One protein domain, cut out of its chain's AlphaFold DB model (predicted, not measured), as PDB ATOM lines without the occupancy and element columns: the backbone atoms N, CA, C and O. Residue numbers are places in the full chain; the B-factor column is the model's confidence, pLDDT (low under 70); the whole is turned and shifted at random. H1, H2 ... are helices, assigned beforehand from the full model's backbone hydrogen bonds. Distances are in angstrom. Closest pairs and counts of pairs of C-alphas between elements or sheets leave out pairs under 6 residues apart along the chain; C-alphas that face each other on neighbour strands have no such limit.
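AT A GLANCE: This is residues 15 to 189 of the 191 residues of an uncharacterized protein of Trichodelitschia bisporula (UniProt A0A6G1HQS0). What does the model look like? Four helices, H4, H5, H7 and H8, make an up-and-down bundle; H1 and H2 pack on H4, H3 packs on H5, and the long last helix H9 slants away from H8 as an arm. Residues 176 to 189 stick out at the arm's far end, and residues 110 to 115 stick out as a loop. What is it made of? The printed part has 175 residues with nine named helices, H1 to H9 in order, and no named strand; its class is all helix. It is compact, with a radius of gyration of the C-alphas of 16.8 A, and spans 51 by 43 by 32 A.

HOW THE PARTS SIT: How do the first helices sit? H1, residues 15 to 20, touches residues 56 to 63 alone of H4, residues 54 to 74, with the C-alphas of Val 19 and Leu 60 closest at 5.6 A. H2, residues 22 to 27, and H3, residues 30 to 45, form a hairpin at a steep tilt of 38 degrees, their closest C-alphas, of Val 25 and Asn 32, 5.6 A apart. Residues 37 to 44 alone of H3 touch residues 85 to 92 alone of H5, residues 80 to 99, closest at the C-alphas of Gly 37 and Gln 85, 5.9 A. How do the others follow? The hub H4 and H5 form a hairpin at a shallow tilt of 25 degrees, closest at the C-alphas of Gly 68 and Ala 86, 4.6 A; residues 54 to 58 alone of H4 touch H6, residues 101 to 105, closest at the C-alphas of Val 54 and Val 103, 5.6 A. H7, residues 120 to 132, touches H4, closest at the C-alphas of Val 73 and Leu 131, 6.9 A, and H8, residues 135 to 153, touches H5 the same way at a shallow tilt of 6 degrees, closest at the C-alphas of Arg 94 and Val 147, 5.2 A. Residues 165 to 169 alone of H9, residues 162 to 187, touch residues 151 to 153 alone of H8, closest at the C-alphas of Ser 152 and Gly 165, 5.2 A. What do the backbones show? Every O i to N i+4 pair is within hydrogen-bond range in H1, H2, H3 and H5, but 12 of 17 in H4, 6 of 9 in H7, 11 of 15 in H8, 20 of 22 in H9 and 0 of 1 in H6, where 2 of 2 O i to N i+3 pairs are.

IN THESE COORDINATES: Where are the ends? C-alpha 15 of H1 is at (76.543, 133.160, 147.981), and C-alpha 187 of H9 is at (59.820, 158.330, 113.107). Which helices are long? H9 measures 39.4 A from first to last C-alpha, H4 29.3 A, H5 28.9 A and H8 26.9 A, with a kink of 51 degrees in H8 near residue 142.

THE WHOLE: How far does it reach? The two C-alphas farthest apart, of Ile 49 and Arg 189, are 55.6 A apart; the printed part has no cut, and the link from H6 to H7, 14 residues, is long. Where is confidence low? pLDDT is under 70 in residues 47 to 50, 75 to 78, 109 to 116, 135 to 136 and 179 to 189.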
ATOM      1  N   ALA A  15      76.798 131.724 148.083       85.81
ATOM      2  CA  ALA A  15      76.543 133.160 147.981       85.81
ATOM      3  C   ALA A  15      77.671 134.002 148.600       85.81
ATOM      4  O   ALA A  15      78.221 134.884 147.939       85.81
ATOM      5  N   ALA A  16      78.048 133.706 149.847       86.75
ATOM      6  CA  ALA A  16      79.122 134.400 150.545       86.75
ATOM      7  C   ALA A  16      80.480 134.220 149.849       86.75
ATOM      8  O   ALA A  16      81.272 135.157 149.812       86.75
ATOM      9  N   GLN A  17      80.742 133.055 149.249       87.94
ATOM     10  CA  GLN A  17      81.966 132.824 148.475       87.94
ATOM     11  C   GLN A  17      82.008 133.687 147.209       87.94
ATOM     12  O   GLN A  17      83.015 134.346 146.954       87.94
ATOM     13  N   ILE A  18      80.908 133.758 146.451       87.31
ATOM     14  CA  ILE A  18      80.810 134.631 145.268       87.31
ATOM     15  C   ILE A  18      81.064 136.092 145.655       87.31
ATOM     16  O   ILE A  18      81.826 136.792 144.988       87.31
ATOM     17  N   VAL A  19      80.466 136.541 146.760       88.62
ATOM     18  CA  VAL A  19      80.660 137.893 147.295       88.62
ATOM     19  C   VAL A  19      82.110 138.125 147.730       88.62
ATOM     20  O   VAL A  19      82.691 139.161 147.400       88.62
ATOM     21  N   HIS A  20      82.725 137.160 148.418       87.88
ATOM     22  CA  HIS A  20      84.111 137.249 148.878       87.88
ATOM     23  C   HIS A  20      85.103 137.376 147.711       87.88
ATOM     24  O   HIS A  20      86.031 138.182 147.770       87.88
ATOM     25  N   HIS A  21      84.859 136.660 146.611       85.50
ATOM     26  CA  HIS A  21      85.690 136.695 145.406       85.50
ATOM     27  C   HIS A  21      85.394 137.872 144.462       85.50
ATOM     28  O   HIS A  21      85.914 137.910 143.346       85.50
ATOM     29  N   ARG A  22      84.613 138.882 144.876       85.12
ATOM     30  CA  ARG A  22      84.246 140.031 144.024       85.12
ATOM     31  C   ARG A  22      85.440 140.692 143.329       85.12
ATOM     32  O   ARG A  22      85.336 141.060 142.159       85.12
ATOM     33  N   ALA A  23      86.558 140.868 144.033       81.38
ATOM     34  CA  ALA A  23      87.753 141.496 143.467       81.38
ATOM     35  C   ALA A  23      88.367 140.658 142.332       81.38
ATOM     36  O   ALA A  23      88.764 141.217 141.311       81.38
ATOM     37  N   ASP A  24      88.390 139.335 142.483       80.94
ATOM     38  CA  ASP A  24      88.918 138.402 141.485       80.94
ATOM     39  C   ASP A  24      87.991 138.349 140.266       80.94
ATOM     40  O   ASP A  24      88.428 138.482 139.120       80.94
ATOM     41  N   VAL A  25      86.682 138.277 140.514       79.19
ATOM     42  CA  VAL A  25      85.638 138.322 139.485       79.19
ATOM     43  C   VAL A  25      85.722 139.618 138.661       79.19
ATOM     44  O   VAL A  25      85.595 139.600 137.435       79.19
ATOM     45  N   ALA A  26      86.014 140.750 139.309       76.69
ATOM     46  CA  ALA A  26      86.188 142.035 138.637       76.69
ATOM     47  C   ALA A  26      87.446 142.099 137.750       76.69
ATOM     48  O   ALA A  26      87.451 142.849 136.771       76.69
ATOM     49  N   ARG A  27      88.493 141.314 138.051       79.06
ATOM     50  CA  ARG A  27      89.753 141.283 137.281       79.06
ATOM     51  C   ARG A  27      89.623 140.609 135.915       79.06
ATOM     52  O   ARG A  27      90.492 140.814 135.077       79.06
ATOM     53  N   ARG A  28      88.519 139.895 135.643       71.81
ATOM     54  CA  ARG A  28      88.172 139.313 134.324       71.81
ATOM     55  C   ARG A  28      89.275 138.447 133.691       71.81
ATOM     56  O   ARG A  28      89.264 138.237 132.481       71.81
ATOM     57  N   GLU A  29      90.198 137.931 134.494       82.69
ATOM     58  CA  GLU A  29      91.210 136.974 134.051       82.69
ATOM     59  C   GLU A  29      90.538 135.624 133.738       82.69
ATOM     60  O   GLU A  29      89.529 135.290 134.373       82.69
ATOM     61  N   PRO A  30      91.058 134.833 132.780       79.94
ATOM     62  CA  PRO A  30      90.450 133.562 132.390       79.94
ATOM     63  C   PRO A  30      90.260 132.598 133.568       79.94
ATOM     64  O   PRO A  30      89.212 131.957 133.673       79.94
ATOM     65  N   GLU A  31      91.231 132.526 134.489       83.75
ATOM     66  CA  GLU A  31      91.098 131.737 135.719       83.75
ATOM     67  C   GLU A  31      89.933 132.196 136.607       83.75
ATOM     68  O   GLU A  31      89.168 131.364 137.098       83.75
ATOM     69  N   ASN A  32      89.751 133.508 136.760       85.38
ATOM     70  CA  ASN A  32      88.737 134.090 137.636       85.38
ATOM     71  C   ASN A  32      87.339 133.963 137.022       85.38
ATOM     72  O   ASN A  32      86.373 133.724 137.742       85.38
ATOM     73  N   GLN A  33      87.221 134.055 135.693       83.88
ATOM     74  CA  GLN A  33      85.971 133.766 134.983       83.88
ATOM     75  C   GLN A  33      85.575 132.293 135.127       83.88
ATOM     76  O   GLN A  33      84.418 131.986 135.414       83.88
ATOM     77  N   ALA A  34      86.537 131.373 135.002       86.56
ATOM     78  CA  ALA A  34      86.280 129.950 135.196       86.56
ATOM     79  C   ALA A  34      85.890 129.623 136.648       86.56
ATOM     80  O   ALA A  34      85.003 128.798 136.871       86.56
ATOM     81  N   LEU A  35      86.525 130.268 137.634       88.88
ATOM     82  CA  LEU A  35      86.148 130.159 139.045       88.88
ATOM     83  C   LEU A  35      84.724 130.671 139.276       88.88
ATOM     84  O   LEU A  35      83.912 129.972 139.875       88.88
ATOM     85  N   PHE A  36      84.402 131.853 138.754       90.81
ATOM     86  CA  PHE A  36      83.075 132.443 138.880       90.81
ATOM     87  C   PHE A  36      81.987 131.549 138.275       90.81
ATOM     88  O   PHE A  36      81.005 131.246 138.947       90.81
ATOM     89  N   GLY A  37      82.193 131.038 137.056       89.81
ATOM     90  CA  GLY A  37      81.265 130.096 136.427       89.81
ATOM     91  C   GLY A  37      81.051 128.820 137.252       89.81
ATOM     92  O   GLY A  37      79.926 128.338 137.363       89.81
ATOM     93  N   LYS A  38      82.101 128.295 137.900       90.62
ATOM     94  CA  LYS A  38      81.969 127.148 138.817       90.62
ATOM     95  C   LYS A  38      81.121 127.484 140.042       90.62
ATOM     96  O   LYS A  38      80.261 126.683 140.389       90.62
ATOM     97  N   LEU A  39      81.334 128.649 140.655       90.50
ATOM     98  CA  LEU A  39      80.566 129.084 141.825       90.50
ATOM     99  C   LEU A  39      79.082 129.301 141.491       90.50
ATOM    100  O   LEU A  39      78.222 128.909 142.275       90.50
ATOM    101  N   LEU A  40      78.762 129.852 140.312       91.75
ATOM    102  CA  LEU A  40      77.373 129.945 139.839       91.75
ATOM    103  C   LEU A  40      76.732 128.557 139.735       91.75
ATOM    104  O   LEU A  40      75.652 128.322 140.268       91.75
ATOM    105  N   GLN A  41      77.422 127.615 139.090       91.75
ATOM    106  CA  GLN A  41      76.939 126.243 138.932       91.75
ATOM    107  C   GLN A  41      76.770 125.522 140.271       91.75
ATOM    108  O   GLN A  41      75.848 124.728 140.432       91.75
ATOM    109  N   GLU A  42      77.647 125.780 141.239       89.88
ATOM    110  CA  GLU A  42      77.527 125.235 142.590       89.88
ATOM    111  C   GLU A  42      76.297 125.796 143.312       89.88
ATOM    112  O   GLU A  42      75.510 125.023 143.858       89.88
ATOM    113  N   TYR A  43      76.065 127.109 143.210       88.38
ATOM    114  CA  TYR A  43      74.879 127.762 143.768       88.38
ATOM    115  C   TYR A  43      73.581 127.190 143.180       88.38
ATOM    116  O   TYR A  43      72.604 126.983 143.896       88.38
ATOM    117  N   LEU A  44      73.569 126.906 141.873       89.00
ATOM    118  CA  LEU A  44      72.413 126.332 141.180       89.00
ATOM    119  C   LEU A  44      72.188 124.844 141.502       89.00
ATOM    120  O   LEU A  44      71.054 124.372 141.426       89.00
ATOM    121  N   LYS A  45      73.247 124.095 141.842       86.56
ATOM    122  CA  LYS A  45      73.179 122.654 142.146       86.56
ATOM    123  C   LYS A  45      72.698 122.350 143.549       86.56
ATOM    124  O   LYS A  45      71.948 121.390 143.712       86.56
ATOM    125  N   ASP A  46      73.153 123.119 144.534       72.88
ATOM    126  CA  ASP A  46      72.715 122.961 145.918       72.88
ATOM    127  C   ASP A  46      71.974 124.207 146.415       72.88
ATOM    128  O   ASP A  46      72.487 124.997 147.215       72.88
ATOM    129  N   PRO A  47      70.726 124.385 145.952       59.31
ATOM    130  CA  PRO A  47      69.877 125.448 146.434       59.31
ATOM    131  C   PRO A  47      69.640 125.384 147.957       59.31
ATOM    132  O   PRO A  47      69.259 126.404 148.525       59.31
ATOM    133  N   ALA A  48      69.811 124.242 148.632       52.31
ATOM    134  CA  ALA A  48      69.373 124.067 150.020       52.31
ATOM    135  C   ALA A  48      70.234 124.821 151.050       52.31
ATOM    136  O   ALA A  48      69.804 125.001 152.190       52.31
ATOM    137  N   ILE A  49      71.417 125.305 150.659       61.88
ATOM    138  CA  ILE A  49      72.216 126.225 151.476       61.88
ATOM    139  C   ILE A  49      71.628 127.633 151.309       61.88
ATOM    140  O   ILE A  49      72.120 128.466 150.544       61.88
ATOM    141  N   GLU A  50      70.502 127.866 151.980       66.31
ATOM    142  CA  GLU A  50      69.790 129.139 151.946       66.31
ATOM    143  C   GLU A  50      70.608 130.233 152.636       66.31
ATOM    144  O   GLU A  50      70.817 130.227 153.851       66.31
ATOM    145  N   GLU A  51      71.057 131.207 151.847       79.06
ATOM    146  CA  GLU A  51      71.499 132.485 152.383       79.06
ATOM    147  C   GLU A  51      70.257 133.296 152.769       79.06
ATOM    148  O   GLU A  51      69.445 133.657 151.913       79.06
ATOM    149  N   THR A  52      70.102 133.559 154.063       79.56
ATOM    150  CA  THR A  52      68.966 134.308 154.629       79.56
ATOM    151  C   THR A  52      69.317 135.771 154.881       79.56
ATOM    152  O   THR A  52      68.443 136.596 155.143       79.56
ATOM    153  N   ASN A  53      70.601 136.134 154.791       86.69
ATOM    154  CA  ASN A  53      71.026 137.509 154.956       86.69
ATOM    155  C   ASN A  53      70.731 138.317 153.683       86.69
ATOM    156  O   ASN A  53      71.383 138.159 152.649       86.69
ATOM    157  N   VAL A  54      69.766 139.234 153.784       88.25
ATOM    158  CA  VAL A  54      69.379 140.159 152.706       88.25
ATOM    159  C   VAL A  54      70.570 140.973 152.191       88.25
ATOM    160  O   VAL A  54      70.662 141.214 150.990       88.25
ATOM    161  N   ASP A  55      71.510 141.354 153.060       88.44
ATOM    162  CA  ASP A  55      72.711 142.088 152.656       88.44
ATOM    163  C   ASP A  55      73.602 141.215 151.760       88.44
ATOM    164  O   ASP A  55      73.888 141.605 150.628       88.44
ATOM    165  N   THR A  56      73.919 139.987 152.187       89.06
ATOM    166  CA  THR A  56      74.689 139.022 151.384       89.06
ATOM    167  C   THR A  56      73.996 138.712 150.056       89.06
ATOM    168  O   THR A  56      74.647 138.721 149.014       89.06
ATOM    169  N   ASN A  57      72.676 138.500 150.057       90.75
ATOM    170  CA  ASN A  57      71.907 138.257 148.832       90.75
ATOM    171  C   ASN A  57      71.912 139.466 147.889       90.75
ATOM    172  O   ASN A  57      72.000 139.305 146.670       90.75
ATOM    173  N   SER A  58      71.864 140.686 148.428       91.75
ATOM    174  CA  SER A  58      71.963 141.900 147.615       91.75
ATOM    175  C   SER A  58      73.347 142.033 146.975       91.75
ATOM    176  O   SER A  58      73.450 142.346 145.787       91.75
ATOM    177  N   GLN A  59      74.407 141.722 147.727       91.19
ATOM    178  CA  GLN A  59      75.779 141.724 147.232       91.19
ATOM    179  C   GLN A  59      75.989 140.621 146.190       91.19
ATOM    180  O   GLN A  59      76.621 140.877 145.166       91.19
ATOM    181  N   LEU A  60      75.410 139.433 146.394       92.62
ATOM    182  CA  LEU A  60      75.410 138.346 145.417       92.62
ATOM    183  C   LEU A  60      74.820 138.825 144.088       92.62
ATOM    184  O   LEU A  60      75.493 138.746 143.064       92.62
ATOM    185  N   ILE A  61      73.602 139.378 144.100       93.88
ATOM    186  CA  ILE A  61      72.943 139.879 142.885       93.88
ATOM    187  C   ILE A  61      73.792 140.962 142.206       93.88
ATOM    188  O   ILE A  61      73.910 140.961 140.982       93.88
ATOM    189  N   GLN A  62      74.416 141.864 142.971       92.19
ATOM    190  CA  GLN A  62      75.297 142.893 142.410       92.19
ATOM    191  C   GLN A  62      76.521 142.295 141.713       92.19
ATOM    192  O   GLN A  62      76.780 142.628 140.558       92.19
ATOM    193  N   VAL A  63      77.250 141.398 142.386       91.81
ATOM    194  CA  VAL A  63      78.437 140.738 141.823       91.81
ATOM    195  C   VAL A  63      78.059 139.942 140.580       91.81
ATOM    196  O   VAL A  63      78.718 140.058 139.550       91.81
ATOM    197  N   VAL A  64      76.963 139.189 140.647       93.31
ATOM    198  CA  VAL A  64      76.489 138.351 139.545       93.31
ATOM    199  C   VAL A  64      76.047 139.192 138.348       93.31
ATOM    200  O   VAL A  64      76.405 138.879 137.214       93.31
ATOM    201  N   ALA A  65      75.351 140.307 138.571       92.56
ATOM    202  CA  ALA A  65      74.970 141.215 137.497       92.56
ATOM    203  C   ALA A  65      76.184 141.921 136.860       92.56
ATOM    204  O   ALA A  65      76.281 142.007 135.634       92.56
ATOM    205  N   GLU A  66      77.134 142.407 137.663       89.81
ATOM    206  CA  GLU A  66      78.347 143.083 137.171       89.81
ATOM    207  C   GLU A  66      79.260 142.131 136.381       89.81
ATOM    208  O   GLU A  66      79.819 142.500 135.344       89.81
ATOM    209  N   ALA A  67      79.406 140.897 136.855       88.88
ATOM    210  CA  ALA A  67      80.304 139.907 136.276       88.88
ATOM    211  C   ALA A  67      79.689 139.123 135.115       88.88
ATOM    212  O   ALA A  67      80.365 138.849 134.124       88.88
ATOM    213  N   GLY A  68      78.417 138.753 135.250       88.56
ATOM    214  CA  GLY A  68      77.699 137.903 134.308       88.56
ATOM    215  C   GLY A  68      77.012 138.670 133.187       88.56
ATOM    216  O   GLY A  68      77.023 138.217 132.048       88.56
ATOM    217  N   LEU A  69      76.446 139.847 133.475       89.69
ATOM    218  CA  LEU A  69      75.631 140.584 132.503       89.69
ATOM    219  C   LEU A  69      76.422 141.699 131.810       89.69
ATOM    220  O   LEU A  69      76.390 141.823 130.585       89.69
ATOM    221  N   GLU A  70      77.178 142.509 132.559       84.81
ATOM    222  CA  GLU A  70      77.895 143.648 131.961       84.81
ATOM    223  C   GLU A  70      79.064 143.238 131.054       84.81
ATOM    224  O   GLU A  70      79.562 144.063 130.280       84.81
ATOM    225  N   VAL A  71      79.537 141.992 131.141       79.81
ATOM    226  CA  VAL A  71      80.580 141.480 130.243       79.81
ATOM    227  C   VAL A  71      80.074 141.401 128.799       79.81
ATOM    228  O   VAL A  71      80.767 141.865 127.895       79.81
ATOM    229  N   LEU A  72      78.829 140.956 128.602       81.00
ATOM    230  CA  LEU A  72      78.219 140.796 127.280       81.00
ATOM    231  C   LEU A  72      77.915 142.130 126.592       81.00
ATOM    232  O   LEU A  72      77.927 142.219 125.369       81.00
ATOM    233  N   VAL A  73      77.671 143.189 127.368       77.06
ATOM    234  CA  VAL A  73      77.429 144.534 126.817       77.06
ATOM    235  C   VAL A  73      78.709 145.134 126.221       77.06
ATOM    236  O   VAL A  73      78.637 145.961 125.314       77.06
ATOM    237  N   LYS A  74      79.882 144.754 126.740       74.06
ATOM    238  CA  LYS A  74      81.171 145.356 126.361       74.06
ATOM    239  C   LYS A  74      81.833 144.667 125.169       74.06
ATOM    240  O   LYS A  74      82.561 145.342 124.447       74.06
ATOM    241  N   ASP A  75      81.589 143.373 124.963       68.62
ATOM    242  CA  ASP A  75      82.194 142.606 123.870       68.62
ATOM    243  C   ASP A  75      81.132 141.901 122.998       68.62
ATOM    244  O   ASP A  75      80.590 140.861 123.385       68.62
ATOM    245  N   PRO A  76      80.839 142.427 121.794       61.12
ATOM    246  CA  PRO A  76      79.849 141.855 120.884       61.12
ATOM    247  C   PRO A  76      80.300 140.556 120.187       61.12
ATOM    248  O   PRO A  76      79.506 140.003 119.417       61.12
ATOM    249  N   PHE A  77      81.530 140.082 120.423       66.50
ATOM    250  CA  PHE A  77      82.059 138.784 119.971       66.50
ATOM    251  C   PHE A  77      82.315 137.828 121.142       66.50
ATOM    252  O   PHE A  77      83.148 136.925 121.049       66.50
ATOM    253  N   SER A  78      81.587 138.036 122.243       69.50
ATOM    254  CA  SER A  78      81.656 137.206 123.440       69.50
ATOM    255  C   SER A  78      81.579 135.710 123.094       69.50
ATOM    256  O   SER A  78      80.646 135.298 122.401       69.50
ATOM    257  N   PRO A  79      82.523 134.883 123.579       77.00
ATOM    258  CA  PRO A  79      82.474 133.437 123.397       77.00
ATOM    259  C   PRO A  79      81.188 132.826 123.967       77.00
ATOM    260  O   PRO A  79      80.665 133.319 124.969       77.00
ATOM    261  N   ASP A  80      80.756 131.681 123.430       81.56
ATOM    262  CA  ASP A  80      79.608 130.906 123.942       81.56
ATOM    263  C   ASP A  80      79.682 130.646 125.458       81.56
ATOM    264  O   ASP A  80      78.662 130.547 126.140       81.56
ATOM    265  N   ALA A  81      80.897 130.556 126.005       82.12
ATOM    266  CA  ALA A  81      81.131 130.412 127.438       82.12
ATOM    267  C   ALA A  81      80.603 131.609 128.252       82.12
ATOM    268  O   ALA A  81      80.006 131.402 129.304       82.12
ATOM    269  N   LEU A  82      80.765 132.843 127.758       84.44
ATOM    270  CA  LEU A  82      80.251 134.043 128.426       84.44
ATOM    271  C   LEU A  82      78.727 134.134 128.331       84.44
ATOM    272  O   LEU A  82      78.087 134.582 129.276       84.44
ATOM    273  N   VAL A  83      78.141 133.676 127.221       87.38
ATOM    274  CA  VAL A  83      76.678 133.595 127.075       87.38
ATOM    275  C   VAL A  83      76.100 132.604 128.085       87.38
ATOM    276  O   VAL A  83      75.165 132.945 128.801       87.38
ATOM    277  N   ARG A  84      76.695 131.411 128.214       88.75
ATOM    278  CA  ARG A  84      76.291 130.425 129.233       88.75
ATOM    279  C   ARG A  84      76.448 130.968 130.649       88.75
ATOM    280  O   ARG A  84      75.528 130.853 131.443       88.75
ATOM    281  N   GLN A  85      77.568 131.625 130.940       90.44
ATOM    282  CA  GLN A  85      77.791 132.257 132.240       90.44
ATOM    283  C   GLN A  85      76.743 133.339 132.543       90.44
ATOM    284  O   GLN A  85      76.331 133.489 133.691       90.44
ATOM    285  N   ALA A  86      76.296 134.093 131.537       91.38
ATOM    286  CA  ALA A  86      75.225 135.067 131.697       91.38
ATOM    287  C   ALA A  86      73.866 134.403 131.957       91.38
ATOM    288  O   ALA A  86      73.133 134.883 132.815       91.38
ATOM    289  N   ILE A  87      73.557 133.288 131.287       92.62
ATOM    290  CA  ILE A  87      72.355 132.481 131.564       92.62
ATOM    291  C   ILE A  87      72.391 131.976 133.013       92.62
ATOM    292  O   ILE A  87      71.460 132.229 133.774       92.62
ATOM    293  N   ASP A  88      73.507 131.379 133.437       93.75
ATOM    294  CA  ASP A  88      73.688 130.920 134.819       93.75
ATOM    295  C   ASP A  88      73.527 132.078 135.813       93.75
ATOM    296  O   ASP A  88      72.905 131.940 136.864       93.75
ATOM    297  N   SER A  89      74.044 133.257 135.460       94.94
ATOM    298  CA  SER A  89      73.909 134.473 136.264       94.94
ATOM    299  C   SER A  89      72.449 134.914 136.401       94.94
ATOM    300  O   SER A  89      72.025 135.285 137.495       94.94
ATOM    301  N   LEU A  90      71.660 134.849 135.324       95.44
ATOM    302  CA  LEU A  90      70.223 135.135 135.365       95.44
ATOM    303  C   LEU A  90      69.480 134.125 136.242       95.44
ATOM    304  O   LEU A  90      68.649 134.535 137.049       95.44
ATOM    305  N   HIS A  91      69.817 132.837 136.159       95.12
ATOM    306  CA  HIS A  91      69.216 131.804 137.012       95.12
ATOM    307  C   HIS A  91      69.555 132.007 138.489       95.12
ATOM    308  O   HIS A  91      68.673 131.874 139.338       95.12
ATOM    309  N   VAL A  92      70.792 132.399 138.811       94.19
ATOM    310  CA  VAL A  92      71.185 132.741 140.189       94.19
ATOM    311  C   VAL A  92      70.398 133.950 140.698       94.19
ATOM    312  O   VAL A  92      69.860 133.902 141.804       94.19
ATOM    313  N   ILE A  93      70.272 135.013 139.894       95.06
ATOM    314  CA  ILE A  93      69.468 136.194 140.247       95.06
ATOM    315  C   ILE A  93      68.005 135.799 140.469       95.06
ATOM    316  O   ILE A  93      67.417 136.195 141.477       95.06
ATOM    317  N   ARG A  94      67.429 134.997 139.564       94.88
ATOM    318  CA  ARG A  94      66.055 134.496 139.674       94.88
ATOM    319  C   ARG A  94      65.847 133.805 141.013       94.88
ATOM    320  O   ARG A  94      64.982 134.202 141.787       94.88
ATOM    321  N   LEU A  95      66.690 132.818 141.299       92.31
ATOM    322  CA  LEU A  95      66.589 131.988 142.487       92.31
ATOM    323  C   LEU A  95      66.761 132.808 143.773       92.31
ATOM    324  O   LEU A  95      66.007 132.619 144.726       92.31
ATOM    325  N   ALA A  96      67.697 133.762 143.795       91.69
ATOM    326  CA  ALA A  96      67.896 134.656 144.933       91.69
ATOM    327  C   ALA A  96      66.646 135.510 145.227       91.69
ATOM    328  O   ALA A  96      66.260 135.658 146.388       91.69
ATOM    329  N   VAL A  97      65.983 136.024 144.186       92.25
ATOM    330  CA  VAL A  97      64.759 136.841 144.300       92.25
ATOM    331  C   VAL A  97      63.524 136.005 144.649       92.25
ATOM    332  O   VAL A  97      62.637 136.483 145.359       92.25
ATOM    333  N   GLU A  98      63.431 134.763 144.171       90.94
ATOM    334  CA  GLU A  98      62.349 133.845 144.557       90.94
ATOM    335  C   GLU A  98      62.397 133.500 146.047       90.94
ATOM    336  O   GLU A  98      61.351 133.329 146.669       90.94
ATOM    337  N   ARG A  99      63.603 133.429 146.615       87.44
ATOM    338  CA  ARG A  99      63.826 133.103 148.029       87.44
ATOM    339  C   ARG A  99      63.636 134.289 148.951       87.44
ATOM    340  O   ARG A  99      62.991 134.152 149.981       87.44
ATOM    341  N   ASN A 100      64.205 135.432 148.578       89.19
ATOM    342  CA  ASN A 100      64.249 136.626 149.417       89.19
ATOM    343  C   ASN A 100      63.724 137.830 148.617       89.19
ATOM    344  O   ASN A 100      64.520 138.661 148.169       89.19
ATOM    345  N   PRO A 101      62.402 137.942 148.376       90.56
ATOM    346  CA  PRO A 101      61.834 138.995 147.530       90.56
ATOM    347  C   PRO A 101      62.158 140.416 148.018       90.56
ATOM    348  O   PRO A 101      62.256 141.350 147.220       90.56
ATOM    349  N   GLU A 102      62.350 140.594 149.325       89.75
ATOM    350  CA  GLU A 102      62.748 141.848 149.968       89.75
ATOM    351  C   GLU A 102      64.101 142.384 149.495       89.75
ATOM    352  O   GLU A 102      64.327 143.594 149.563       89.75
ATOM    353  N   VAL A 103      64.969 141.535 148.932       91.06
ATOM    354  CA  VAL A 103      66.264 141.954 148.380       91.06
ATOM    355  C   VAL A 103      66.110 142.977 147.253       91.06
ATOM    356  O   VAL A 103      66.952 143.856 147.096       91.06
ATOM    357  N   LEU A 104      65.005 142.927 146.499       91.12
ATOM    358  CA  LEU A 104      64.713 143.875 145.418       91.12
ATOM    359  C   LEU A 104      64.544 145.311 145.921       91.12
ATOM    360  O   LEU A 104      64.788 146.269 145.182       91.12
ATOM    361  N   LEU A 105      64.098 145.443 147.168       88.75
ATOM    362  CA  LEU A 105      63.787 146.705 147.828       88.75
ATOM    363  C   LEU A 105      64.922 147.176 148.729       88.75
ATOM    364  O   LEU A 105      64.869 148.292 149.240       88.75
ATOM    365  N   PHE A 106      65.936 146.335 148.911       87.62
ATOM    366  CA  PHE A 106      67.098 146.662 149.705       87.62
ATOM    367  C   PHE A 106      67.876 147.798 149.036       87.62
ATOM    368  O   PHE A 106      68.295 147.701 147.881       87.62
ATOM    369  N   ASP A 107      68.043 148.889 149.771       80.56
ATOM    370  CA  ASP A 107      68.814 150.074 149.399       80.56
ATOM    371  C   ASP A 107      70.245 150.035 149.966       80.56
ATOM    372  O   ASP A 107      71.094 150.850 149.605       80.56
ATOM    373  N   GLY A 108      70.565 149.039 150.796       71.50
ATOM    374  CA  GLY A 108      71.835 148.953 151.503       71.50
ATOM    375  C   GLY A 108      71.810 149.756 152.798       71.50
ATOM    376  O   GLY A 108      71.568 150.960 152.807       71.50
ATOM    377  N   LYS A 109      72.153 149.110 153.917       60.75
ATOM    378  CA  LYS A 109      72.386 149.815 155.182       60.75
ATOM    379  C   LYS A 109      73.755 150.481 155.152       60.75
ATOM    380  O   LYS A 109      74.721 149.934 155.669       60.75
ATOM    381  N   ASP A 110      73.839 151.685 154.602       48.84
ATOM    382  CA  ASP A 110      74.929 152.587 154.965       48.84
ATOM    383  C   ASP A 110      74.381 153.702 155.853       48.84
ATOM    384  O   ASP A 110      74.101 154.812 155.417       48.84
ATOM    385  N   ILE A 111      74.203 153.376 157.137       47.66
ATOM    386  CA  ILE A 111      73.766 154.319 158.180       47.66
ATOM    387  C   ILE A 111      74.793 155.467 158.341       47.66
ATOM    388  O   ILE A 111      74.496 156.478 158.973       47.66
ATOM    389  N   SER A 112      75.995 155.345 157.753       52.41
ATOM    390  CA  SER A 112      77.070 156.335 157.863       52.41
ATOM    391  C   SER A 112      77.088 157.386 156.746       52.41
ATOM    392  O   SER A 112      77.579 158.492 156.969       52.41
ATOM    393  N   ASN A 113      76.500 157.096 155.582       50.22
ATOM    394  CA  ASN A 113      76.498 157.993 154.430       50.22
ATOM    395  C   ASN A 113      75.060 158.370 154.070       50.22
ATOM    396  O   ASN A 113      74.298 157.544 153.581       50.22
ATOM    397  N   GLN A 114      74.697 159.639 154.275       55.28
ATOM    398  CA  GLN A 114      73.369 160.235 154.035       55.28
ATOM    399  C   GLN A 114      72.923 160.246 152.551       55.28
ATOM    400  O   GLN A 114      72.098 161.062 152.143       55.28
ATOM    401  N   THR A 115      73.471 159.365 151.721       58.31
ATOM    402  CA  THR A 115      73.133 159.233 150.310       58.31
ATOM    403  C   THR A 115      72.088 158.136 150.164       58.31
ATOM    404  O   THR A 115      72.400 156.955 150.298       58.31
ATOM    405  N   LEU A 116      70.848 158.530 149.863       62.50
ATOM    406  CA  LEU A 116      69.774 157.608 149.487       62.50
ATOM    407  C   LEU A 116      70.226 156.778 148.278       62.50
ATOM    408  O   LEU A 116      70.371 157.301 147.170       62.50
ATOM    409  N   LYS A 117      70.478 155.487 148.492       74.38
ATOM    410  CA  LYS A 117      70.742 154.538 147.412       74.38
ATOM    411  C   LYS A 117      69.406 154.072 146.828       74.38
ATOM    412  O   LYS A 117      68.451 153.871 147.574       74.38
ATOM    413  N   PRO A 118      69.297 153.925 145.498       83.06
ATOM    414  CA  PRO A 118      68.089 153.373 144.911       83.06
ATOM    415  C   PRO A 118      67.927 151.901 145.336       83.06
ATOM    416  O   PRO A 118      68.939 151.209 145.475       83.06
ATOM    417  N   PRO A 119      66.685 151.403 145.471       89.62
ATOM    418  CA  PRO A 119      66.415 149.978 145.622       89.62
ATOM    419  C   PRO A 119      67.163 149.143 144.582       89.62
ATOM    420  O   PRO A 119      67.262 149.548 143.415       89.62
ATOM    421  N   LEU A 120      67.636 147.960 144.980       91.31
ATOM    422  CA  LEU A 120      68.401 147.059 144.117       91.31
ATOM    423  C   LEU A 120      67.724 146.817 142.760       91.31
ATOM    424  O   LEU A 120      68.405 146.797 141.735       91.31
ATOM    425  N   PHE A 121      66.392 146.707 142.728       92.50
ATOM    426  CA  PHE A 121      65.640 146.547 141.484       92.50
ATOM    427  C   PHE A 121      65.895 147.684 140.482       92.50
ATOM    428  O   PHE A 121      66.164 147.419 139.312       92.50
ATOM    429  N   LEU A 122      65.879 148.945 140.925       90.69
ATOM    430  CA  LEU A 122      66.121 150.094 140.044       90.69
ATOM    431  C   LEU A 122      67.569 150.151 139.548       90.69
ATOM    432  O   LEU A 122      67.831 150.676 138.467       90.69
ATOM    433  N   TRP A 123      68.509 149.594 140.312       91.00
ATOM    434  CA  TRP A 123      69.891 149.433 139.872       91.00
ATOM    435  C   TRP A 123      70.050 148.275 138.870       91.00
ATOM    436  O   TRP A 123      70.789 148.401 137.891       91.00
ATOM    437  N   LEU A 124      69.351 147.158 139.073       91.94
ATOM    438  CA  LEU A 124      69.452 145.959 138.236       91.94
ATOM    439  C   LEU A 124      68.735 146.126 136.888       91.94
ATOM    440  O   LEU A 124      69.261 145.740 135.844       91.94
ATOM    441  N   LEU A 125      67.559 146.750 136.898       91.56
ATOM    442  CA  LEU A 125      66.690 146.934 135.739       91.56
ATOM    443  C   LEU A 125      67.401 147.476 134.484       91.56
ATOM    444  O   LEU A 125      67.343 146.810 133.449       91.56
ATOM    445  N   PRO A 126      68.135 148.608 134.518       88.62
ATOM    446  CA  PRO A 126      68.809 149.122 133.325       88.62
ATOM    447  C   PRO A 126      69.875 148.172 132.760       88.62
ATOM    448  O   PRO A 126      70.217 148.282 131.585       88.62
ATOM    449  N   ARG A 127      70.416 147.240 133.555       90.00
ATOM    450  CA  ARG A 127      71.378 146.232 133.077       90.00
ATOM    451  C   ARG A 127      70.678 145.143 132.278       90.00
ATOM    452  O   ARG A 127      71.144 144.806 131.196       90.00
ATOM    453  N   MET A 128      69.530 144.675 132.764       90.00
ATOM    454  CA  MET A 128      68.694 143.703 132.053       90.00
ATOM    455  C   MET A 128      68.149 144.291 130.742       90.00
ATOM    456  O   MET A 128      68.238 143.657 129.693       90.00
ATOM    457  N   LEU A 129      67.685 145.547 130.759       87.44
ATOM    458  CA  LEU A 129      67.169 146.222 129.557       87.44
ATOM    459  C   LEU A 129      68.227 146.395 128.458       87.44
ATOM    460  O   LEU A 129      67.913 146.263 127.277       87.44
ATOM    461  N   LYS A 130      69.490 146.660 128.824       85.19
ATOM    462  CA  LYS A 130      70.596 146.750 127.853       85.19
ATOM    463  C   LYS A 130      70.803 145.445 127.084       85.19
ATOM    464  O   LYS A 130      71.208 145.498 125.926       85.19
ATOM    465  N   LEU A 131      70.534 144.301 127.713       83.81
ATOM    466  CA  LEU A 131      70.662 142.990 127.079       83.81
ATOM    467  C   LEU A 131      69.464 142.674 126.174       83.81
ATOM    468  O   LEU A 131      69.671 142.194 125.064       83.81
ATOM    469  N   LEU A 132      68.241 143.029 126.592       80.38
ATOM    470  CA  LEU A 132      67.023 142.858 125.782       80.38
ATOM    471  C   LEU A 132      67.062 143.633 124.455       80.38
ATOM    472  O   LEU A 132      66.458 143.214 123.472       80.38
ATOM    473  N   GLY A 133      67.792 144.749 124.399       70.50
ATOM    474  CA  GLY A 133      67.960 145.538 123.175       70.50
ATOM    475  C   GLY A 133      68.913 144.938 122.131       70.50
ATOM    476  O   GLY A 133      69.085 145.532 121.067       70.50
ATOM    477  N   SER A 134      69.563 143.802 122.412       71.25
ATOM    478  CA  SER A 134      70.572 143.206 121.531       71.25
ATOM    479  C   SER A 134      70.027 141.996 120.772       71.25
ATOM    480  O   SER A 134      69.794 140.940 121.355       71.25
ATOM    481  N   TYR A 135      69.921 142.100 119.442       63.19
ATOM    482  CA  TYR A 135      69.509 140.986 118.568       63.19
ATOM    483  C   TYR A 135      70.423 139.753 118.671       63.19
ATOM    484  O   TYR A 135      70.027 138.653 118.311       63.19
ATOM    485  N   ARG A 136      71.663 139.927 119.144       66.44
ATOM    486  CA  ARG A 136      72.652 138.844 119.277       66.44
ATOM    487  C   ARG A 136      72.432 137.973 120.507       66.44
ATOM    488  O   ARG A 136      73.053 136.925 120.617       66.44
ATOM    489  N   LEU A 137      71.598 138.431 121.434       74.56
ATOM    490  CA  LEU A 137      71.343 137.786 122.715       74.56
ATOM    491  C   LEU A 137      69.919 137.224 122.765       74.56
ATOM    492  O   LEU A 137      69.309 137.179 123.825       74.56
ATOM    493  N   GLU A 138      69.387 136.799 121.615       78.62
ATOM    494  CA  GLU A 138      68.051 136.200 121.509       78.62
ATOM    495  C   GLU A 138      67.893 135.006 122.460       78.62
ATOM    496  O   GLU A 138      66.886 134.897 123.150       78.62
ATOM    497  N   SER A 139      68.949 134.201 122.621       82.19
ATOM    498  CA  SER A 139      68.977 133.076 123.561       82.19
ATOM    499  C   SER A 139      68.840 133.466 125.037       82.19
ATOM    500  O   SER A 139      68.611 132.588 125.851       82.19
ATOM    501  N   LEU A 140      69.037 134.741 125.395       85.88
ATOM    502  CA  LEU A 140      68.887 135.259 126.762       85.88
ATOM    503  C   LEU A 140      67.529 135.936 126.983       85.88
ATOM    504  O   LEU A 140      67.225 136.318 128.111       85.88
ATOM    505  N   GLN A 141      66.731 136.158 125.931       87.81
ATOM    506  CA  GLN A 141      65.491 136.930 126.045       87.81
ATOM    507  C   GLN A 141      64.467 136.236 126.940       87.81
ATOM    508  O   GLN A 141      63.851 136.906 127.769       87.81
ATOM    509  N   ASP A 142      64.330 134.917 126.814       89.56
ATOM    510  CA  ASP A 142      63.416 134.134 127.645       89.56
ATOM    511  C   ASP A 142      63.838 134.183 129.120       89.56
ATOM    512  O   ASP A 142      63.019 134.517 129.977       89.56
ATOM    513  N   ASP A 143      65.128 133.977 129.416       92.25
ATOM    514  CA  ASP A 143      65.668 134.056 130.782       92.25
ATOM    515  C   ASP A 143      65.521 135.467 131.382       92.25
ATOM    516  O   ASP A 143      65.165 135.630 132.549       92.25
ATOM    517  N   LEU A 144      65.755 136.521 130.590       91.19
ATOM    518  CA  LEU A 144      65.573 137.911 131.024       91.19
ATOM    519  C   LEU A 144      64.104 138.219 131.329       91.19
ATOM    520  O   LEU A 144      63.804 138.843 132.349       91.19
ATOM    521  N   CYS A 145      63.187 137.785 130.461       90.25
ATOM    522  CA  CYS A 145      61.750 137.926 130.675       90.25
ATOM    523  C   CYS A 145      61.290 137.157 131.916       90.25
ATOM    524  O   CYS A 145      60.465 137.663 132.682       90.25
ATOM    525  N   GLU A 146      61.841 135.966 132.151       92.75
ATOM    526  CA  GLU A 146      61.552 135.174 133.342       92.75
ATOM    527  C   GLU A 146      62.020 135.901 134.610       92.75
ATOM    528  O   GLU A 146      61.222 136.097 135.526       92.75
ATOM    529  N   VAL A 147      63.263 136.401 134.647       93.62
ATOM    530  CA  VAL A 147      63.786 137.174 135.791       93.62
ATOM    531  C   VAL A 147      62.942 138.423 136.061       93.62
ATOM    532  O   VAL A 147      62.607 138.704 137.213       93.62
ATOM    533  N   LEU A 148      62.554 139.169 135.023       92.00
ATOM    534  CA  LEU A 148      61.673 140.334 135.164       92.00
ATOM    535  C   LEU A 148      60.292 139.950 135.712       92.00
ATOM    536  O   LEU A 148      59.763 140.635 136.592       92.00
ATOM    537  N   SER A 149      59.736 138.835 135.239       91.31
ATOM    538  CA  SER A 149      58.469 138.297 135.738       91.31
ATOM    539  C   SER A 149      58.589 137.952 137.221       91.31
ATOM    540  O   SER A 149      57.775 138.417 138.020       91.31
ATOM    541  N   VAL A 150      59.651 137.245 137.612       93.06
ATOM    542  CA  VAL A 150      59.966 136.901 139.008       93.06
ATOM    543  C   VAL A 150      60.076 138.143 139.881       93.06
ATOM    544  O   VAL A 150      59.475 138.187 140.955       93.06
ATOM    545  N   CYS A 151      60.755 139.188 139.405       91.06
ATOM    546  CA  CYS A 151      60.856 140.451 140.134       91.06
ATOM    547  C   CYS A 151      59.480 141.081 140.404       91.06
ATOM    548  O   CYS A 151      59.292 141.723 141.434       91.06
ATOM    549  N   SER A 152      58.513 140.889 139.503       87.62
ATOM    550  CA  SER A 152      57.165 141.448 139.639       87.62
ATOM    551  C   SER A 152      56.250 140.636 140.564       87.62
ATOM    552  O   SER A 152      55.525 141.223 141.369       87.62
ATOM    553  N   TYR A 153      56.286 139.297 140.495       88.62
ATOM    554  CA  TYR A 153      55.351 138.447 141.241       88.62
ATOM    555  C   TYR A 153      55.898 137.951 142.581       88.62
ATOM    556  O   TYR A 153      55.103 137.638 143.466       88.62
ATOM    557  N   SER A 154      57.221 137.824 142.740       87.81
ATOM    558  CA  SER A 154      57.823 137.261 143.959       87.81
ATOM    559  C   SER A 154      57.460 138.085 145.204       87.81
ATOM    560  O   SER A 154      56.984 137.502 146.181       87.81
ATOM    561  N   PRO A 155      57.504 139.437 145.161       84.69
ATOM    562  CA  PRO A 155      57.056 140.256 146.287       84.69
ATOM    563  C   PRO A 155      55.584 140.034 146.651       84.69
ATOM    564  O   PRO A 155      55.236 140.037 147.826       84.69
ATOM    565  N   CYS A 156      54.711 139.766 145.672       83.31
ATOM    566  CA  CYS A 156      53.284 139.506 145.906       83.31
ATOM    567  C   CYS A 156      53.017 138.248 146.747       83.31
ATOM    568  O   CYS A 156      51.925 138.113 147.295       83.31
ATOM    569  N   LYS A 157      53.987 137.329 146.843       79.75
ATOM    570  CA  LYS A 157      53.878 136.095 147.633       79.75
ATOM    571  C   LYS A 157      54.265 136.289 149.104       79.75
ATOM    572  O   LYS A 157      53.936 135.432 149.919       79.75
ATOM    573  N   SER A 158      54.933 137.392 149.449       78.00
ATOM    574  CA  SER A 158      55.368 137.694 150.816       78.00
ATOM    575  C   SER A 158      54.459 138.733 151.475       78.00
ATOM    576  O   SER A 158      54.140 139.776 150.901       78.00
ATOM    577  N   THR A 159      54.059 138.475 152.721       74.31
ATOM    578  CA  THR A 159      53.215 139.385 153.516       74.31
ATOM    579  C   THR A 159      53.882 140.726 153.807       74.31
ATOM    580  O   THR A 159      53.182 141.713 154.035       74.31
ATOM    581  N   ASP A 160      55.211 140.779 153.742       76.00
ATOM    582  CA  ASP A 160      55.989 141.970 154.075       76.00
ATOM    583  C   ASP A 160      56.257 142.842 152.841       76.00
ATOM    584  O   ASP A 160      56.418 144.060 152.958       76.00
ATOM    585  N   THR A 161      56.248 142.248 151.640       78.75
ATOM    586  CA  THR A 161      56.645 142.928 150.396       78.75
ATOM    587  C   THR A 161      55.565 142.985 149.307       78.75
ATOM    588  O   THR A 161      55.766 143.643 148.281       78.75
ATOM    589  N   TRP A 162      54.370 142.427 149.530       81.44
ATOM    590  CA  TRP A 162      53.301 142.397 148.515       81.44
ATOM    591  C   TRP A 162      52.885 143.767 147.975       81.44
ATOM    592  O   TRP A 162      52.488 143.886 146.815       81.44
ATOM    593  N   ARG A 163      53.006 144.825 148.786       81.69
ATOM    594  CA  ARG A 163      52.647 146.197 148.388       81.69
ATOM    595  C   ARG A 163      53.522 146.737 147.256       81.69
ATOM    596  O   ARG A 163      53.112 147.672 146.572       81.69
ATOM    597  N   TYR A 164      54.706 146.163 147.059       80.75
ATOM    598  CA  TYR A 164      55.684 146.650 146.093       80.75
ATOM    599  C   TYR A 164      55.577 145.970 144.726       80.75
ATOM    600  O   TYR A 164      56.003 146.561 143.737       80.75
ATOM    601  N   GLY A 165      54.948 144.793 144.634       81.31
ATOM    602  CA  GLY A 165      54.719 144.113 143.353       81.31
ATOM    603  C   GLY A 165      54.027 145.009 142.313       81.31
ATOM    604  O   GLY A 165      54.578 145.214 141.230       81.31
ATOM    605  N   PRO A 166      52.894 145.668 142.644       84.56
ATOM    606  CA  PRO A 166      52.245 146.613 141.735       84.56
ATOM    607  C   PRO A 166      53.121 147.811 141.335       84.56
ATOM    608  O   PRO A 166      52.957 148.348 140.242       84.56
ATOM    609  N   LEU A 167      54.044 148.254 142.197       85.94
ATOM    610  CA  LEU A 167      54.970 149.346 141.870       85.94
ATOM    611  C   LEU A 167      56.007 148.901 140.836       85.94
ATOM    612  O   LEU A 167      56.281 149.646 139.898       85.94
ATOM    613  N   ILE A 168      56.539 147.685 140.975       86.44
ATOM    614  CA  ILE A 168      57.470 147.093 140.008       86.44
ATOM    615  C   ILE A 168      56.798 146.955 138.639       86.44
ATOM    616  O   ILE A 168      57.371 147.387 137.640       86.44
ATOM    617  N   VAL A 169      55.564 146.441 138.595       86.62
ATOM    618  CA  VAL A 169      54.787 146.325 137.348       86.62
ATOM    619  C   VAL A 169      54.623 147.686 136.671       86.62
ATOM    620  O   VAL A 169      54.951 147.816 135.497       86.62
ATOM    621  N   ARG A 170      54.232 148.727 137.416       87.62
ATOM    622  CA  ARG A 170      54.081 150.086 136.862       87.62
ATOM    623  C   ARG A 170      55.373 150.650 136.278       87.62
ATOM    624  O   ARG A 170      55.334 151.349 135.270       87.62
ATOM    625  N   VAL A 171      56.517 150.377 136.909       87.12
ATOM    626  CA  VAL A 171      57.821 150.792 136.370       87.12
ATOM    627  C   VAL A 171      58.096 150.087 135.041       87.12
ATOM    628  O   VAL A 171      58.527 150.736 134.092       87.12
ATOM    629  N   LEU A 172      57.822 148.781 134.951       86.38
ATOM    630  CA  LEU A 172      58.003 148.009 133.717       86.38
ATOM    631  C   LEU A 172      57.053 148.472 132.602       86.38
ATOM    632  O   LEU A 172      57.504 148.697 131.481       86.38
ATOM    633  N   GLU A 173      55.774 148.688 132.911       86.62
ATOM    634  CA  GLU A 173      54.779 149.225 131.973       86.62
ATOM    635  C   GLU A 173      55.202 150.600 131.439       86.62
ATOM    636  O   GLU A 173      55.262 150.801 130.226       86.62
ATOM    637  N   GLY A 174      55.608 151.516 132.325       86.00
ATOM    638  CA  GLY A 174      56.065 152.850 131.932       86.00
ATOM    639  C   GLY A 174      57.297 152.835 131.018       86.00
ATOM    640  O   GLY A 174      57.437 153.699 130.151       86.00
ATOM    641  N   LEU A 175      58.181 151.843 131.156       82.88
ATOM    642  CA  LEU A 175      59.331 151.667 130.262       82.88
ATOM    643  C   LEU A 175      58.928 151.165 128.872       82.88
ATOM    644  O   LEU A 175      59.514 151.589 127.873       82.88
ATOM    645  N   ILE A 176      57.943 150.269 128.798       78.94
ATOM    646  CA  ILE A 176      57.409 149.773 127.525       78.94
ATOM    647  C   ILE A 176      56.710 150.920 126.793       78.94
ATOM    648  O   ILE A 176      57.033 151.204 125.638       78.94
ATOM    649  N   GLU A 177      55.819 151.636 127.481       76.25
ATOM    650  CA  GLU A 177      55.099 152.779 126.917       76.25
ATOM    651  C   GLU A 177      56.064 153.892 126.479       76.25
ATOM    652  O   GLU A 177      55.988 154.370 125.345       76.25
ATOM    653  N   GLY A 178      57.033 154.258 127.324       71.75
ATOM    654  CA  GLY A 178      58.030 155.285 127.012       71.75
ATOM    655  C   GLY A 178      58.865 154.976 125.763       71.75
ATOM    656  O   GLY A 178      59.126 155.874 124.959       71.75
ATOM    657  N   ASN A 179      59.229 153.708 125.545       60.75
ATOM    658  CA  ASN A 179      59.931 153.279 124.332       60.75
ATOM    659  C   ASN A 179      59.053 153.375 123.075       60.75
ATOM    660  O   ASN A 179      59.532 153.798 122.019       60.75
ATOM    661  N   VAL A 180      57.764 153.032 123.176       60.78
ATOM    662  CA  VAL A 180      56.806 153.181 122.066       60.78
ATOM    663  C   VAL A 180      56.657 154.657 121.680       60.78
ATOM    664  O   VAL A 180      56.721 154.996 120.494       60.78
ATOM    665  N   PHE A 181      56.542 155.553 122.665       50.50
ATOM    666  CA  PHE A 181      56.443 156.993 122.415       50.50
ATOM    667  C   PHE A 181      57.721 157.578 121.805       50.50
ATOM    668  O   PHE A 181      57.634 158.312 120.820       50.50
ATOM    669  N   ALA A 182      58.905 157.226 122.317       55.75
ATOM    670  CA  ALA A 182      60.177 157.706 121.770       55.75
ATOM    671  C   ALA A 182      60.393 157.258 120.311       55.75
ATOM    672  O   ALA A 182      60.817 158.056 119.471       55.75
ATOM    673  N   ASN A 183      60.037 156.012 119.982       53.44
ATOM    674  CA  ASN A 183      60.130 155.496 118.616       53.44
ATOM    675  C   ASN A 183      59.141 156.184 117.663       53.44
ATOM    676  O   ASN A 183      59.527 156.552 116.553       53.44
ATOM    677  N   SER A 184      57.903 156.436 118.100       54.28
ATOM    678  CA  SER A 184      56.902 157.183 117.321       54.28
ATOM    679  C   SER A 184      57.357 158.623 117.029       54.28
ATOM    680  O   SER A 184      57.297 159.094 115.890       54.28
ATOM    681  N   TRP A 185      57.926 159.302 118.030       45.81
ATOM    682  CA  TRP A 185      58.404 160.683 117.912       45.81
ATOM    683  C   TRP A 185      59.645 160.833 117.016       45.81
ATOM    684  O   TRP A 185      59.798 161.829 116.306       45.81
ATOM    685  N   CYS A 186      60.540 159.843 117.021       52.81
ATOM    686  CA  CYS A 186      61.701 159.808 116.128       52.81
ATOM    687  C   CYS A 186      61.318 159.483 114.676       52.81
ATOM    688  O   CYS A 186      61.942 160.010 113.755       52.81
ATOM    689  N   ASN A 187      60.284 158.664 114.455       52.09
ATOM    690  CA  ASN A 187      59.820 158.330 113.107       52.09
ATOM    691  C   ASN A 187      58.999 159.468 112.471       52.09
ATOM    692  O   ASN A 187      59.070 159.675 111.263       52.09
ATOM    693  N   GLY A 188      58.297 160.270 113.280       50.81
ATOM    694  CA  GLY A 188      57.533 161.438 112.823       50.81
ATOM    695  C   GLY A 188      58.366 162.653 112.379       50.81
ATOM    696  O   GLY A 188      57.811 163.582 111.807       50.81
ATOM    697  N   ARG A 189      59.689 162.664 112.610       50.12
ATOM    698  CA  ARG A 189      60.606 163.738 112.163       50.12
ATOM    699  C   ARG A 189      61.352 163.435 110.858       50.12
ATOM    700  O   ARG A 189      62.177 164.240 110.437       50.12
TER     701      ARG A 189